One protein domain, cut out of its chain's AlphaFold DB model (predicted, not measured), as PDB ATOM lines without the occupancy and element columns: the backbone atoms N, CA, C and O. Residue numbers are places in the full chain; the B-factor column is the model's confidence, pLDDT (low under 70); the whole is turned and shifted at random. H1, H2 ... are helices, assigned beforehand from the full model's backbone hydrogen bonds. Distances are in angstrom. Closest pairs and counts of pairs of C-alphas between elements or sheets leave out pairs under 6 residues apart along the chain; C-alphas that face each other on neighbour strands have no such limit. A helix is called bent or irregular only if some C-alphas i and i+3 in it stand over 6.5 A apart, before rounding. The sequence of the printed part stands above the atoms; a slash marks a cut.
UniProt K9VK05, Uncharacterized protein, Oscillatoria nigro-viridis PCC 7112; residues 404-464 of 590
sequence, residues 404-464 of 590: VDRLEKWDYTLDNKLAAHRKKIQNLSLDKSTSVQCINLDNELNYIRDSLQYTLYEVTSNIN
ATOM      1  N   VAL A 404      38.758  42.900 -36.851       76.44
ATOM      2  CA  VAL A 404      37.905  44.076 -37.060       76.44
ATOM      3  C   VAL A 404      36.483  43.658 -37.448       76.44
ATOM      4  O   VAL A 404      35.532  44.115 -36.821       76.44
ATOM      5  N   ASP A 405      36.336  42.727 -38.397       75.81
ATOM      6  CA  ASP A 405      35.025  42.229 -38.846       75.81
ATOM      7  C   ASP A 405      34.216  41.557 -37.722       75.81
ATOM      8  O   ASP A 405      33.001  41.732 -37.614       75.81
ATOM      9  N   ARG A 406      34.881  40.796 -36.842       71.31
ATOM     10  CA  ARG A 406      34.224  40.181 -35.677       71.31
ATOM     11  C   ARG A 406      33.770  41.213 -34.650       71.31
ATOM     12  O   ARG A 406      32.694  41.046 -34.084       71.31
ATOM     13  N   LEU A 407      34.577  42.242 -34.394       66.94
ATOM     14  CA  LEU A 407      34.244  43.285 -33.422       66.94
ATOM     15  C   LEU A 407      33.063  44.141 -33.887       66.94
ATOM     16  O   LEU A 407      32.180  44.433 -33.089       66.94
ATOM     17  N   GLU A 408      33.000  44.460 -35.179       69.69
ATOM     18  CA  GLU A 408      31.882  45.189 -35.792       69.69
ATOM     19  C   GLU A 408      30.554  44.434 -35.649       69.69
ATOM     20  O   GLU A 408      29.526  45.015 -35.307       69.69
ATOM     21  N   LYS A 409      30.579  43.104 -35.822       70.12
ATOM     22  CA  LYS A 409      29.406  42.243 -35.593       70.12
ATOM     23  C   LYS A 409      28.987  42.166 -34.128       70.12
ATOM     24  O   LYS A 409      27.820  41.897 -33.848       70.12
ATOM     25  N   TRP A 410      29.933  42.318 -33.204       64.62
ATOM     26  CA  TRP A 410      29.665  42.197 -31.774       64.62
ATOM     27  C   TRP A 410      29.022  43.460 -31.198       64.62
ATOM     28  O   TRP A 410      28.145  43.354 -30.341       64.62
ATOM     29  N   ASP A 411      29.406  44.635 -31.698       64.12
ATOM     30  CA  ASP A 411      28.877  45.915 -31.240       64.12
ATOM     31  C   ASP A 411      28.785  46.928 -32.390       64.12
ATOM     32  O   ASP A 411      29.779  47.499 -32.841       64.12
ATOM     33  N   TYR A 412      27.555  47.200 -32.828       65.44
ATOM     34  CA  TYR A 412      27.279  48.144 -33.912       65.44
ATOM     35  C   TYR A 412      27.648  49.597 -33.559       65.44
ATOM     36  O   TYR A 412      27.778  50.435 -34.447       65.44
ATOM     37  N   THR A 413      27.828  49.928 -32.275       65.94
ATOM     38  CA  THR A 413      28.216  51.285 -31.852       65.94
ATOM     39  C   THR A 413      29.714  51.548 -32.030       65.94
ATOM     40  O   THR A 413      30.140  52.705 -32.105       65.94
ATOM     41  N   LEU A 414      30.511  50.484 -32.179       68.06
ATOM     42  CA  LEU A 414      31.942  50.533 -32.486       68.06
ATOM     43  C   LEU A 414      32.240  50.721 -33.979       68.06
ATOM     44  O   LEU A 414      33.380  51.036 -34.331       68.06
ATOM     45  N   ASP A 415      31.231  50.581 -34.839       72.44
ATOM     46  CA  ASP A 415      31.363  50.537 -36.299       72.44
ATOM     47  C   ASP A 415      32.143  51.744 -36.858       72.44
ATOM     48  O   ASP A 415      33.142  51.594 -37.557       72.44
ATOM     49  N   ASN A 416      31.822  52.961 -36.404       72.69
ATOM     50  CA  ASN A 416      32.523  54.180 -36.834       72.69
ATOM     51  C   ASN A 416      34.012  54.224 -36.426       72.69
ATOM     52  O   ASN A 416      34.840  54.738 -37.184       72.69
ATOM     53  N   LYS A 417      34.378  53.699 -35.243       73.38
ATOM     54  CA  LYS A 417      35.782  53.640 -34.783       73.38
ATOM     55  C   LYS A 417      36.552  52.539 -35.529       73.38
ATOM     56  O   LYS A 417      37.710  52.731 -35.898       73.38
ATOM     57  N   LEU A 418      35.900  51.410 -35.807       77.62
ATOM     58  CA  LEU A 418      36.486  50.259 -36.501       77.62
ATOM     59  C   LEU A 418      36.614  50.466 -38.018       77.62
ATOM     60  O   LEU A 418      37.594  50.010 -38.612       77.62
ATOM     61  N   ALA A 419      35.714  51.232 -38.639       79.44
ATOM     62  CA  ALA A 419      35.760  51.570 -40.062       79.44
ATOM     63  C   ALA A 419      37.066  52.283 -40.457       79.44
ATOM     64  O   ALA A 419      37.628  52.023 -41.525       79.44
ATOM     65  N   ALA A 420      37.603  53.135 -39.576       80.81
ATOM     66  CA  ALA A 420      38.892  53.793 -39.781       80.81
ATOM     67  C   ALA A 420      40.057  52.784 -39.825       80.81
ATOM     68  O   ALA A 420      40.939  52.896 -40.682       80.81
ATOM     69  N   HIS A 421      40.046  51.775 -38.947       79.88
ATOM     70  CA  HIS A 421      41.039  50.698 -38.942       79.88
ATOM     71  C   HIS A 421      40.901  49.792 -40.165       79.88
ATOM     72  O   HIS A 421      41.903  49.517 -40.824       79.88
ATOM     73  N   ARG A 422      39.673  49.410 -40.537       81.50
ATOM     74  CA  ARG A 422      39.391  48.631 -41.753       81.50
ATOM     75  C   ARG A 422      39.940  49.326 -42.998       81.50
ATOM     76  O   ARG A 422      40.653  48.701 -43.780       81.50
ATOM     77  N   LYS A 423      39.671  50.628 -43.150       84.12
ATOM     78  CA  LYS A 423      40.157  51.423 -44.285       84.12
ATOM     79  C   LYS A 423      41.685  51.514 -44.310       84.12
ATOM     80  O   LYS A 423      42.273  51.378 -45.377       84.12
ATOM     81  N   LYS A 424      42.338  51.692 -43.153       83.06
ATOM     82  CA  LYS A 424      43.809  51.661 -43.055       83.06
ATOM     83  C   LYS A 424      44.371  50.305 -43.491       83.06
ATOM     84  O   LYS A 424      45.243  50.291 -44.347       83.06
ATOM     85  N   ILE A 425      43.829  49.191 -42.989       82.31
ATOM     86  CA  ILE A 425      44.258  47.829 -43.362       82.31
ATOM     87  C   ILE A 425      44.073  47.583 -44.869       82.31
ATOM     88  O   ILE A 425      44.962  47.038 -45.520       82.31
ATOM     89  N   GLN A 426      42.938  47.994 -45.443       81.88
ATOM     90  CA  GLN A 426      42.655  47.837 -46.875       81.88
ATOM     91  C   GLN A 426      43.590  48.671 -47.757       81.88
ATOM     92  O   GLN A 426      44.008  48.192 -48.809       81.88
ATOM     93  N   ASN A 427      43.959  49.873 -47.309       82.31
ATOM     94  CA  ASN A 427      44.837  50.786 -48.041       82.31
ATOM     95  C   ASN A 427      46.335  50.464 -47.911       82.31
ATOM     96  O   ASN A 427      47.134  51.109 -48.589       82.31
ATOM     97  N   LEU A 428      46.734  49.506 -47.064       78.50
ATOM     98  CA  LEU A 428      48.132  49.072 -46.971       78.50
ATOM     99  C   LEU A 428      48.595  48.518 -48.321       78.50
ATOM    100  O   LEU A 428      48.112  47.463 -48.760       78.50
ATOM    101  N   SER A 429      49.538  49.230 -48.945       66.75
ATOM    102  CA  SER A 429      50.215  48.807 -50.170       66.75
ATOM    103  C   SER A 429      50.907  47.465 -49.945       66.75
ATOM    104  O   SER A 429      51.624  47.282 -48.966       66.75
ATOM    105  N   LEU A 430      50.688  46.519 -50.856       61.78
ATOM    106  CA  LEU A 430      51.324  45.199 -50.839       61.78
ATOM    107  C   LEU A 430      52.638  45.183 -51.627       61.78
ATOM    108  O   LEU A 430      53.103  44.104 -51.992       61.78
ATOM    109  N   ASP A 431      53.237  46.342 -51.903       60.94
ATOM    110  CA  ASP A 431      54.568  46.377 -52.499       60.94
ATOM    111  C   ASP A 431      55.606  45.955 -51.449       60.94
ATOM    112  O   ASP A 431      56.210  46.760 -50.743       60.94
ATOM    113  N   LYS A 432      55.709  44.639 -51.273       61.53
ATOM    114  CA  LYS A 432      56.587  43.963 -50.320       61.53
ATOM    115  C   LYS A 432      57.876  43.507 -50.990       61.53
ATOM    116  O   LYS A 432      58.505  42.555 -50.534       61.53
ATOM    117  N   SER A 433      58.207  44.090 -52.135       66.12
ATOM    118  CA  SER A 433      59.214  43.555 -53.041       66.12
ATOM    119  C   SER A 433      60.612  43.532 -52.411       66.12
ATOM    120  O   SER A 433      61.390  42.644 -52.756       66.12
ATOM    121  N   THR A 434      60.879  44.400 -51.424       72.12
ATOM    122  CA  THR A 434      62.163  44.534 -50.706       72.12
ATOM    123  C   THR A 434      62.090  44.210 -49.202       72.12
ATOM    124  O   THR A 434      61.023  44.224 -48.576       72.12
ATOM    125  N   SER A 435      63.256  43.984 -48.579       71.31
ATOM    126  CA  SER A 435      63.364  43.743 -47.127       71.31
ATOM    127  C   SER A 435      62.973  44.966 -46.281       71.31
ATOM    128  O   SER A 435      62.258  44.831 -45.286       71.31
ATOM    129  N   VAL A 436      63.359  46.170 -46.715       74.00
ATOM    130  CA  VAL A 436      63.032  47.439 -46.042       74.00
ATOM    131  C   VAL A 436      61.527  47.697 -46.059       74.00
ATOM    132  O   VAL A 436      60.950  48.086 -45.045       74.00
ATOM    133  N   GLN A 437      60.866  47.428 -47.186       76.62
ATOM    134  CA  GLN A 437      59.410  47.547 -47.277       76.62
ATOM    135  C   GLN A 437      58.698  46.559 -46.346       76.62
ATOM    136  O   GLN A 437      57.722  46.943 -45.705       76.62
ATOM    137  N   CYS A 438      59.198  45.323 -46.207       74.00
ATOM    138  CA  CYS A 438      58.640  44.359 -45.252       74.00
ATOM    139  C   CYS A 438      58.719  44.869 -43.803       74.00
ATOM    140  O   CYS A 438      57.740  44.762 -43.069       74.00
ATOM    141  N   ILE A 439      59.849  45.466 -43.402       74.69
ATOM    142  CA  ILE A 439      60.027  46.047 -42.059       74.69
ATOM    143  C   ILE A 439      59.063  47.218 -41.833       74.69
ATOM    144  O   ILE A 439      58.413  47.301 -40.791       74.69
ATOM    145  N   ASN A 440      58.939  48.117 -42.812       80.25
ATOM    146  CA  ASN A 440      58.025  49.256 -42.713       80.25
ATOM    147  C   ASN A 440      56.568  48.801 -42.581       80.25
ATOM    148  O   ASN A 440      55.838  49.319 -41.737       80.25
ATOM    149  N   LEU A 441      56.163  47.797 -43.360       77.31
ATOM    150  CA  LEU A 441      54.811  47.253 -43.300       77.31
ATOM    151  C   LEU A 441      54.528  46.553 -41.961       77.31
ATOM    152  O   LEU A 441      53.427  46.685 -41.426       77.31
ATOM    153  N   ASP A 442      55.505  45.835 -41.400       78.12
ATOM    154  CA  ASP A 442      55.368  45.223 -40.071       78.12
ATOM    155  C   ASP A 442      55.121  46.284 -38.992       78.12
ATOM    156  O   ASP A 442      54.208  46.156 -38.176       78.12
ATOM    157  N   ASN A 443      55.872  47.388 -39.033       79.94
ATOM    158  CA  ASN A 443      55.685  48.512 -38.118       79.94
ATOM    159  C   ASN A 443      54.282  49.131 -38.242       79.94
ATOM    160  O   ASN A 443      53.650  49.432 -37.226       79.94
ATOM    161  N   GLU A 444      53.759  49.281 -39.462       82.69
ATOM    162  CA  GLU A 444      52.398  49.781 -39.687       82.69
ATOM    163  C   GLU A 444      51.323  48.815 -39.166       82.69
ATOM    164  O   GLU A 444      50.365  49.247 -38.516       82.69
ATOM    165  N   LEU A 445      51.484  47.505 -39.386       78.75
ATOM    166  CA  LEU A 445      50.573  46.487 -38.852       78.75
ATOM    167  C   LEU A 445      50.602  46.452 -37.316       78.75
ATOM    168  O   LEU A 445      49.543  46.386 -36.688       78.75
ATOM    169  N   ASN A 446      51.786  46.559 -36.708       76.19
ATOM    170  CA  ASN A 446      51.949  46.650 -35.256       76.19
ATOM    171  C   ASN A 446      51.264  47.902 -34.691       76.19
ATOM    172  O   ASN A 446      50.534  47.808 -33.705       76.19
ATOM    173  N   TYR A 447      51.396  49.052 -35.354       83.75
ATOM    174  CA  TYR A 447      50.690  50.272 -34.960       83.75
ATOM    175  C   TYR A 447      49.161  50.108 -35.016       83.75
ATOM    176  O   TYR A 447      48.447  50.528 -34.101       83.75
ATOM    177  N   ILE A 448      48.633  49.471 -36.069       78.62
ATOM    178  CA  ILE A 448      47.193  49.191 -36.186       78.62
ATOM    179  C   ILE A 448      46.728  48.255 -35.065       78.62
ATOM    180  O   ILE A 448      45.686  48.519 -34.460       78.62
ATOM    181  N   ARG A 449      47.495  47.199 -34.762       81.50
ATOM    182  CA  ARG A 449      47.219  46.278 -33.650       81.50
ATOM    183  C   ARG A 449      47.136  47.026 -32.323       81.50
ATOM    184  O   ARG A 449      46.149  46.874 -31.606       81.50
ATOM    185  N   ASP A 450      48.144  47.830 -32.008       77.06
ATOM    186  CA  ASP A 450      48.229  48.529 -30.724       77.06
ATOM    187  C   ASP A 450      47.083  49.540 -30.575       77.06
ATOM    188  O   ASP A 450      46.467  49.648 -29.513       77.06
ATOM    189  N   SER A 451      46.714  50.213 -31.669       80.69
ATOM    190  CA  SER A 451      45.548  51.096 -31.687       80.69
ATOM    191  C   SER A 451      44.230  50.338 -31.487       80.69
ATOM    192  O   SER A 451      43.380  50.809 -30.733       80.69
ATOM    193  N   LEU A 452      44.050  49.174 -32.122       74.44
ATOM    194  CA  LEU A 452      42.875  48.315 -31.918       74.44
ATOM    195  C   LEU A 452      42.779  47.836 -30.467       74.44
ATOM    196  O   LEU A 452      41.704  47.870 -29.868       74.44
ATOM    197  N   GLN A 453      43.907  47.431 -29.885       76.38
ATOM    198  CA  GLN A 453      43.987  47.019 -28.489       76.38
ATOM    199  C   GLN A 453      43.612  48.164 -27.542       76.38
ATOM    200  O   GLN A 453      42.875  47.946 -26.578       76.38
ATOM    201  N   TYR A 454      44.061  49.385 -27.832       76.69
ATOM    202  CA  TYR A 454      43.673  50.568 -27.070       76.69
ATOM    203  C   TYR A 454      42.164  50.840 -27.157       76.69
ATOM    204  O   TYR A 454      41.525  51.056 -26.129       76.69
ATOM    205  N   THR A 455      41.566  50.762 -28.351       70.88
ATOM    206  CA  THR A 455      40.109  50.917 -28.519       70.88
ATOM    207  C   THR A 455      39.333  49.863 -27.727       70.88
ATOM    208  O   THR A 455      38.367  50.195 -27.043       70.88
ATOM    209  N   LEU A 456      39.777  48.604 -27.756       69.19
ATOM    210  CA  LEU A 456      39.170  47.530 -26.965       69.19
ATOM    211  C   LEU A 456      39.276  47.788 -25.458       69.19
ATOM    212  O   LEU A 456      38.318  47.548 -24.720       69.19
ATOM    213  N   TYR A 457      40.423  48.289 -24.996       72.25
ATOM    214  CA  TYR A 457      40.629  48.653 -23.598       72.25
ATOM    215  C   TYR A 457      39.718  49.810 -23.167       72.25
ATOM    216  O   TYR A 457      39.095  49.731 -22.110       72.25
ATOM    217  N   GLU A 458      39.586  50.850 -23.993       71.25
ATOM    218  CA  GLU A 458      38.696  51.991 -23.746       71.25
ATOM    219  C   GLU A 458      37.238  51.531 -23.583       71.25
ATOM    220  O   GLU A 458      36.581  51.867 -22.596       71.25
ATOM    221  N   VAL A 459      36.753  50.694 -24.506       66.69
ATOM    222  CA  VAL A 459      35.392  50.133 -24.468       66.69
ATOM    223  C   VAL A 459      35.191  49.271 -23.227       66.69
ATOM    224  O   VAL A 459      34.212  49.440 -22.504       66.69
ATOM    225  N   THR A 460      36.151  48.395 -22.932       65.31
ATOM    226  CA  THR A 460      36.142  47.548 -21.734       65.31
ATOM    227  C   THR A 460      36.073  48.381 -20.456       65.31
ATOM    228  O   THR A 460      35.290  48.085 -19.555       65.31
ATOM    229  N   SER A 461      36.882  49.437 -20.370       68.44
ATOM    230  CA  SER A 461      36.904  50.338 -19.222       68.44
ATOM    231  C   SER A 461      35.565  51.054 -19.049       68.44
ATOM    232  O   SER A 461      35.088  51.162 -17.922       68.44
ATOM    233  N   ASN A 462      34.948  51.503 -20.147       67.38
ATOM    234  CA  ASN A 462      33.649  52.170 -20.118       67.38
ATOM    235  C   ASN A 462      32.518  51.218 -19.685       67.38
ATOM    236  O   ASN A 462      31.686  51.566 -18.847       67.38
ATOM    237  N   ILE A 463      32.521  49.979 -20.189       64.31
ATOM    238  CA  ILE A 463      31.582  48.937 -19.747       64.31
ATOM    239  C   ILE A 463      31.766  48.672 -18.249       64.31
ATOM    240  O   ILE A 463      30.793  48.660 -17.499       64.31
ATOM    241  N   ASN A 464      33.008  48.528 -17.782       64.19
ATOM    242  CA  ASN A 464      33.291  48.289 -16.368       64.19
ATOM    243  C   ASN A 464      32.866  49.464 -15.475       64.19
ATOM    244  O   ASN A 464      32.346  49.228 -14.385       64.19
TER     245      ASN A 464
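What this domain is: This is residues 404 to 464 of the 590 residues of an uncharacterized protein of Oscillatoria nigro-viridis PCC 7112 (UniProt K9VK05). The model is a long, thin helical hairpin: the long helix H3 makes one arm, and the shorter, kinked helix H2 runs back beside it as the other arm, with the short helix H1 folded back along H2. The arms are joined by residues 428 to 434, and contact between them is slight: H2 touches H3 with residues 421 to 425 alone, with 4 pairs of C-alphas within 8 A. The printed part has 61 residues with three named helices, in the order H1, H2, H3, and no named strand; its class is all helix. The whole is loose, with a radius of gyration of the C-alphas of 13.8 A, and its outline is a rod whose C-alphas span 44 by 18 by 14 A, with H3 along the length.

Where its parts are: The printed part begins with H1, residues 404 to 410, Val 404 to Trp 410, which is 10.0 A from first to last C-alpha. Its first C-alpha, that of Val 404, stands at (37.905, 44.076, -37.060). One residue, Asp 411, lies between H1 and the next helix. H2 is residues 412 to 427, Tyr 412 to Asn 427, and measures 22.7 A from C-alpha 412 at (27.279, 48.144, -33.912) to C-alpha 427. H2 is irregular: C-alphas 413 and 416 are 7.2 A apart, where about 5 A is the distance in a regular helix. It also has a kink of 41 degrees near residue 419. Seven residues, 428 to 434, lie between H2 and the last helix. H3 is residues 435 to 464, Ser 435 to Asn 464, the longest helix with 30 residues, and it measures 43.3 A. It runs from C-alpha 435 at (63.364, 43.743, -47.127) to C-alpha 464 at (33.291, 48.289, -16.368).

How they stand to each other: H1 and H2 form a helical hairpin over a tight link. They touch, with 8 pairs of C-alphas within 8 A, and the closest C-alphas are those of Glu 408 and Asp 415, 5.4 A apart. Their lines stand at a shallow tilt of 12 degrees, and they run opposite ways. The centres of H1 and H2 are 9.7 A apart. H2 and H3 form a second helical hairpin, over a short link. They touch, with 4 pairs of C-alphas within 8 A; H2 does so with residues 421 to 425 alone and H3 with residues 445 to 452 alone. The closest C-alphas of the two are those of His 421 and Ile 448, 6.9 A apart. Their lines stand at a shallow tilt of 4 degrees, they run opposite ways, and their centres are 12.3 A apart; the line of the irregular H2 is a rough one. H1 and H3 are apart, but only just, with their closest C-alphas 8.3 A from each other. Every O i to N i+4 pair is within hydrogen-bond range in H1 and H3, while in H2 8 of 12 are.

The domain as a whole: The two C-alphas farthest apart are those of Ser 433 and Asn 464, at 45.2 A. The first and last printed C-alphas, those of Val 404 and Asn 464, are 21.6 A apart. The printed part has no cut, and neither of its two links is long. The mean pLDDT of the printed part is 73.6. It is under 70 in 19 residues: residues 407 to 408, 410 to 414, 429 to 433, 456 and 459 to 464. The mean pLDDT is 71 in H1, 77 in H2 and 74 in H3.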